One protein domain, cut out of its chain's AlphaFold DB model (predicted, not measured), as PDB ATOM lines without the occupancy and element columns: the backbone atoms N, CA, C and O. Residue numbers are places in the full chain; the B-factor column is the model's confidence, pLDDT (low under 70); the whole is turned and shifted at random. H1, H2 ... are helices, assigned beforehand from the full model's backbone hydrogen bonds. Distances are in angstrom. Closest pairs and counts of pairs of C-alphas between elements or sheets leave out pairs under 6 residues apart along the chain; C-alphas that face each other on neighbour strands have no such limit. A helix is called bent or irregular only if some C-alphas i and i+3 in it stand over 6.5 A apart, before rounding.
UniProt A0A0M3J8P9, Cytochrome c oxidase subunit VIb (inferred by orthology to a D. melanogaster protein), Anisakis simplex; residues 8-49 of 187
ATOM      1  N   PRO A   8      66.748  -8.026  -4.861       83.38
ATOM      2  CA  PRO A   8      65.391  -8.088  -4.338       83.38
ATOM      3  C   PRO A   8      64.721  -6.700  -4.344       83.38
ATOM      4  O   PRO A   8      65.381  -5.696  -4.048       83.38
ATOM      5  N   PRO A   9      63.411  -6.624  -4.646       84.75
ATOM      6  CA  PRO A   9      62.677  -5.364  -4.653       84.75
ATOM      7  C   PRO A   9      62.492  -4.821  -3.234       84.75
ATOM      8  O   PRO A   9      62.371  -5.597  -2.275       84.75
ATOM      9  N   THR A  10      62.436  -3.494  -3.116       86.94
ATOM     10  CA  THR A  10      62.179  -2.797  -1.841       86.94
ATOM     11  C   THR A  10      60.735  -2.988  -1.376       86.94
ATOM     12  O   THR A  10      59.867  -3.389  -2.150       86.94
ATOM     13  N   THR A  11      60.443  -2.667  -0.112       84.62
ATOM     14  CA  THR A  11      59.065  -2.636   0.416       84.62
ATOM     15  C   THR A  11      58.154  -1.743  -0.419       84.62
ATOM     16  O   THR A  11      57.030  -2.135  -0.706       84.62
ATOM     17  N   ALA A  12      58.639  -0.572  -0.840       84.44
ATOM     18  CA  ALA A  12      57.883   0.364  -1.672       84.44
ATOM     19  C   ALA A  12      57.569  -0.221  -3.059       84.44
ATOM     20  O   ALA A  12      56.428  -0.183  -3.504       84.44
ATOM     21  N   GLU A  13      58.550  -0.843  -3.715       86.44
ATOM     22  CA  GLU A  13      58.341  -1.489  -5.019       86.44
ATOM     23  C   GLU A  13      57.384  -2.685  -4.919       86.44
ATOM     24  O   GLU A  13      56.535  -2.890  -5.787       86.44
ATOM     25  N   ARG A  14      57.481  -3.459  -3.833       86.12
ATOM     26  CA  ARG A  14      56.543  -4.551  -3.534       86.12
ATOM     27  C   ARG A  14      55.135  -4.020  -3.285       86.12
ATOM     28  O   ARG A  14      54.180  -4.605  -3.778       86.12
ATOM     29  N   LEU A  15      55.009  -2.910  -2.563       83.62
ATOM     30  CA  LEU A  15      53.747  -2.209  -2.329       83.62
ATOM     31  C   LEU A  15      53.099  -1.747  -3.635       83.62
ATOM     32  O   LEU A  15      51.908  -1.965  -3.824       83.62
ATOM     33  N   GLU A  16      53.872  -1.151  -4.543       85.00
ATOM     34  CA  GLU A  16      53.387  -0.743  -5.866       85.00
ATOM     35  C   GLU A  16      52.978  -1.931  -6.740       85.00
ATOM     36  O   GLU A  16      52.038  -1.841  -7.526       85.00
ATOM     37  N   PHE A  17      53.697  -3.047  -6.639       81.88
ATOM     38  CA  PHE A  17      53.328  -4.275  -7.332       81.88
ATOM     39  C   PHE A  17      52.008  -4.827  -6.787       81.88
ATOM     40  O   PHE A  17      51.085  -5.091  -7.554       81.88
ATOM     41  N   LEU A  18      51.884  -4.929  -5.463       76.81
ATOM     42  CA  LEU A  18      50.673  -5.412  -4.801       76.81
ATOM     43  C   LEU A  18      49.472  -4.499  -5.056       76.81
ATOM     44  O   LEU A  18      48.390  -5.005  -5.324       76.81
ATOM     45  N   SER A  19      49.655  -3.177  -5.064       77.44
ATOM     46  CA  SER A  19      48.567  -2.235  -5.357       77.44
ATOM     47  C   SER A  19      48.049  -2.328  -6.796       77.44
ATOM     48  O   SER A  19      46.902  -1.969  -7.048       77.44
ATOM     49  N   LYS A  20      48.870  -2.812  -7.739       80.19
ATOM     50  CA  LYS A  20      48.464  -3.085  -9.131       80.19
ATOM     51  C   LYS A  20      47.775  -4.441  -9.294       80.19
ATOM     52  O   LYS A  20      46.975  -4.599 -10.212       80.19
ATOM     53  N   LEU A  21      48.123  -5.418  -8.457       72.06
ATOM     54  CA  LEU A  21      47.599  -6.787  -8.502       72.06
ATOM     55  C   LEU A  21      46.303  -6.968  -7.717       72.06
ATOM     56  O   LEU A  21      45.446  -7.742  -8.137       72.06
ATOM     57  N   GLU A  22      46.165  -6.285  -6.586       62.25
ATOM     58  CA  GLU A  22      45.002  -6.407  -5.717       62.25
ATOM     59  C   GLU A  22      44.054  -5.216  -5.914       62.25
ATOM     60  O   GLU A  22      44.489  -4.061  -5.880       62.25
ATOM     61  N   PRO A  23      42.739  -5.449  -6.076       61.53
ATOM     62  CA  PRO A  23      41.755  -4.382  -6.014       61.53
ATOM     63  C   PRO A  23      41.618  -3.873  -4.569       61.53
ATOM     64  O   PRO A  23      40.735  -4.308  -3.843       61.53
ATOM     65  N   GLY A  24      42.470  -2.928  -4.158       58.19
ATOM     66  CA  GLY A  24      42.307  -2.146  -2.923       58.19
ATOM     67  C   GLY A  24      42.362  -2.953  -1.615       58.19
ATOM     68  O   GLY A  24      42.465  -4.175  -1.607       58.19
ATOM     69  N   LEU A  25      42.341  -2.255  -0.470       59.06
ATOM     70  CA  LEU A  25      42.339  -2.900   0.849       59.06
ATOM     71  C   LEU A  25      41.229  -3.963   0.930       59.06
ATOM     72  O   LEU A  25      40.082  -3.682   0.585       59.06
ATOM     73  N   ARG A  26      41.576  -5.163   1.419       67.25
ATOM     74  CA  ARG A  26      40.637  -6.283   1.594       67.25
ATOM     75  C   ARG A  26      39.343  -5.810   2.273       67.25
ATOM     76  O   ARG A  26      39.392  -5.098   3.273       67.25
ATOM     77  N   HIS A  27      38.188  -6.216   1.747       69.75
ATOM     78  CA  HIS A  27      36.915  -5.980   2.428       69.75
ATOM     79  C   HIS A  27      36.833  -6.909   3.655       69.75
ATOM     80  O   HIS A  27      37.191  -8.088   3.525       69.75
ATOM     81  N   PRO A  28      36.349  -6.439   4.821       79.94
ATOM     82  CA  PRO A  28      36.195  -7.272   6.020       79.94
ATOM     83  C   PRO A  28      35.300  -8.504   5.804       79.94
ATOM     84  O   PRO A  28      35.446  -9.497   6.509       79.94
ATOM     85  N   ASP A  29      34.437  -8.468   4.786       80.25
ATOM     86  CA  ASP A  29      33.512  -9.558   4.442       80.25
ATOM     87  C   ASP A  29      34.098 -10.585   3.453       80.25
ATOM     88  O   ASP A  29      33.405 -11.505   3.022       80.25
ATOM     89  N   SER A  30      35.363 -10.434   3.047       77.56
ATOM     90  CA  SER A  30      36.007 -11.394   2.144       77.56
ATOM     91  C   SER A  30      36.336 -12.712   2.868       77.56
ATOM     92  O   SER A  30      36.804 -12.692   4.009       77.56
ATOM     93  N   PRO A  31      36.164 -13.876   2.214       80.25
ATOM     94  CA  PRO A  31      36.493 -15.175   2.811       80.25
ATOM     95  C   PRO A  31      37.989 -15.313   3.150       80.25
ATOM     96  O   PRO A  31      38.366 -16.096   4.022       80.25
ATOM     97  N   ASP A  32      38.839 -14.507   2.514       75.69
ATOM     98  CA  ASP A  32      40.287 -14.483   2.723       75.69
ATOM     99  C   ASP A  32      40.724 -13.644   3.935       75.69
ATOM    100  O   ASP A  32      41.890 -13.696   4.336       75.69
ATOM    101  N   TRP A  33      39.810 -12.882   4.549       78.69
ATOM    102  CA  TRP A  33      40.123 -11.966   5.650       78.69
ATOM    103  C   TRP A  33      40.750 -12.688   6.854       78.69
ATOM    104  O   TRP A  33      41.783 -12.266   7.383       78.69
ATOM    105  N   PHE A  34      40.187 -13.838   7.234       82.06
ATOM    106  CA  PHE A  34      40.663 -14.653   8.358       82.06
ATOM    107  C   PHE A  34      41.550 -15.838   7.936       82.06
ATOM    108  O   PHE A  34      41.915 -16.665   8.774       82.06
ATOM    109  N   ASN A  35      41.942 -15.936   6.660       86.25
ATOM    110  CA  ASN A  35      42.750 -17.055   6.179       86.25
ATOM    111  C   ASN A  35      44.217 -16.922   6.635       86.25
ATOM    112  O   ASN A  35      44.944 -16.006   6.239       86.25
ATOM    113  N   ARG A  36      44.672 -17.860   7.476       89.50
ATOM    114  CA  ARG A  36      46.036 -17.874   8.029       89.50
ATOM    115  C   ARG A  36      47.110 -18.009   6.951       89.50
ATOM    116  O   ARG A  36      48.075 -17.253   6.981       89.50
ATOM    117  N   GLU A  37      46.944 -18.937   6.012       88.31
ATOM    118  CA  GLU A  37      47.960 -19.225   4.990       88.31
ATOM    119  C   GLU A  37      48.168 -18.029   4.065       88.31
ATOM    120  O   GLU A  37      49.297 -17.666   3.732       88.31
ATOM    121  N   TYR A  38      47.068 -17.382   3.689       81.50
ATOM    122  CA  TYR A  38      47.108 -16.176   2.877       81.50
ATOM    123  C   TYR A  38      47.795 -15.020   3.631       81.50
ATOM    124  O   TYR A  38      48.676 -14.353   3.089       81.50
ATOM    125  N   ASN A  39      47.488 -14.844   4.922       82.12
ATOM    126  CA  ASN A  39      48.135 -13.839   5.769       82.12
ATOM    127  C   ASN A  39      49.641 -14.091   5.979       82.12
ATOM    128  O   ASN A  39      50.423 -13.140   6.000       82.12
ATOM    129  N   GLU A  40      50.069 -15.344   6.134       85.81
ATOM    130  CA  GLU A  40      51.489 -15.701   6.252       85.81
ATOM    131  C   GLU A  40      52.248 -15.449   4.941       85.81
ATOM    132  O   GLU A  40      53.325 -14.846   4.973       85.81
ATOM    133  N   LYS A  41      51.665 -15.808   3.787       82.88
ATOM    134  CA  LYS A  41      52.244 -15.524   2.462       82.88
ATOM    135  C   LYS A  41      52.426 -14.027   2.222       82.88
ATOM    136  O   LYS A  41      53.494 -13.611   1.780       82.88
ATOM    137  N   LEU A  42      51.426 -13.215   2.570       78.25
ATOM    138  CA  LEU A  42      51.520 -11.759   2.461       78.25
ATOM    139  C   LEU A  42      52.608 -11.177   3.365       78.25
ATOM    140  O   LEU A  42      53.376 -10.324   2.931       78.25
ATOM    141  N   LYS A  43      52.731 -11.652   4.611       78.69
ATOM    142  CA  LYS A  43      53.803 -11.196   5.511       78.69
ATOM    143  C   LYS A  43      55.192 -11.474   4.934       78.69
ATOM    144  O   LYS A  43      56.073 -10.626   5.052       78.69
ATOM    145  N   GLN A  44      55.378 -12.638   4.308       77.31
ATOM    146  CA  GLN A  44      56.644 -13.023   3.681       77.31
ATOM    147  C   GLN A  44      56.947 -12.214   2.413       77.31
ATOM    148  O   GLN A  44      58.095 -11.829   2.194       77.31
ATOM    149  N   SER A  45      55.941 -11.936   1.580       73.94
ATOM    150  CA  SER A  45      56.142 -11.219   0.317       73.94
ATOM    151  C   SER A  45      56.290  -9.710   0.504       73.94
ATOM    152  O   SER A  45      57.005  -9.069  -0.264       73.94
ATOM    153  N   PHE A  46      55.664  -9.133   1.531       78.25
ATOM    154  CA  PHE A  46      55.542  -7.686   1.685       78.25
ATOM    155  C   PHE A  46      56.810  -7.011   2.212       78.25
ATOM    156  O   PHE A  46      57.248  -5.992   1.678       78.25
ATOM    157  N   ILE A  47      57.412  -7.570   3.266       82.56
ATOM    158  CA  ILE A  47      58.474  -6.886   4.009       82.56
ATOM    159  C   ILE A  47      59.833  -7.160   3.361       82.56
ATOM    160  O   ILE A  47      60.241  -8.303   3.154       82.56
ATOM    161  N   TRP A  48      60.548  -6.081   3.071       86.06
ATOM    162  CA  TRP A  48      61.972  -6.080   2.784       86.06
ATOM    163  C   TRP A  48      62.719  -5.594   4.029       86.06
ATOM    164  O   TRP A  48      62.249  -4.701   4.734       86.06
ATOM    165  N   ALA A  49      63.868  -6.203   4.297       87.06
ATOM    166  CA  ALA A  49      64.787  -5.768   5.332       87.06
ATOM    167  C   ALA A  49      66.217  -5.999   4.848       87.06
ATOM    168  O   ALA A  49      66.514  -7.036   4.246       87.06
TER     169      ALA A  49
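What this domain is: This is residues 8 to 49 of the 187 residues of the protein "Cytochrome c oxidase subunit VIb (inferred by orthology to a D. melanogaster protein)" of Anisakis simplex (UniProt A0A0M3J8P9). Two helices of equal residue count, H1 and H2, make an open V: they meet where H1 starts and H2 ends, and from there they spread apart. The long loop of residues 22 to 35 bridges the wide side of the V, and the middle between the helices and this loop is open. The printed part has 42 residues with two named helices, H1 then H2, and no named strand; the class is all helix. The whole is only just loose, close to compact, with a radius of gyration of the C-alphas of 11.2 A, and only just elongated, with spans of 32 by 19 by 11 A.

How they stand to each other: H1, residues 11 to 21, and H2, residues 36 to 46, touch, with 4 pairs of C-alphas within 8 A. Their closest C-alphas are those of Arg 14 and Phe 46, 6.2 A apart. The lines of the two helices stand at a steep tilt of 55 degrees, and they run opposite ways. Their centres are 14.2 A apart. Residues 19 to 41 stand free, of which 19 to 21 belong to H1 and 36 to 41 to H2. In H1 and H2 every O i to N i+4 pair is within hydrogen-bond range.

Where its parts are: H1 runs from Thr 11, C-alpha at (59.065, -2.636, 0.416), to Leu 21, C-alpha at (47.599, -6.787, -8.502), a length of 15.1 A. H2 measures 15.3 A from Arg 36 to Phe 46, whose C-alpha is at (55.542, -7.686, 1.685). Neither helix is bent.

The domain as a whole: The two C-alphas farthest apart are those of Pro 8 and Asp 29, at 33.1 A, while the first and last printed C-alphas, of Pro 8 and Ala 49, are 10.0 A apart. The link from H1 to H2 is long, with 14 residues. The printed part has no cut. The mean pLDDT of the printed part is 79.2, and residues 22 to 27 are under 70.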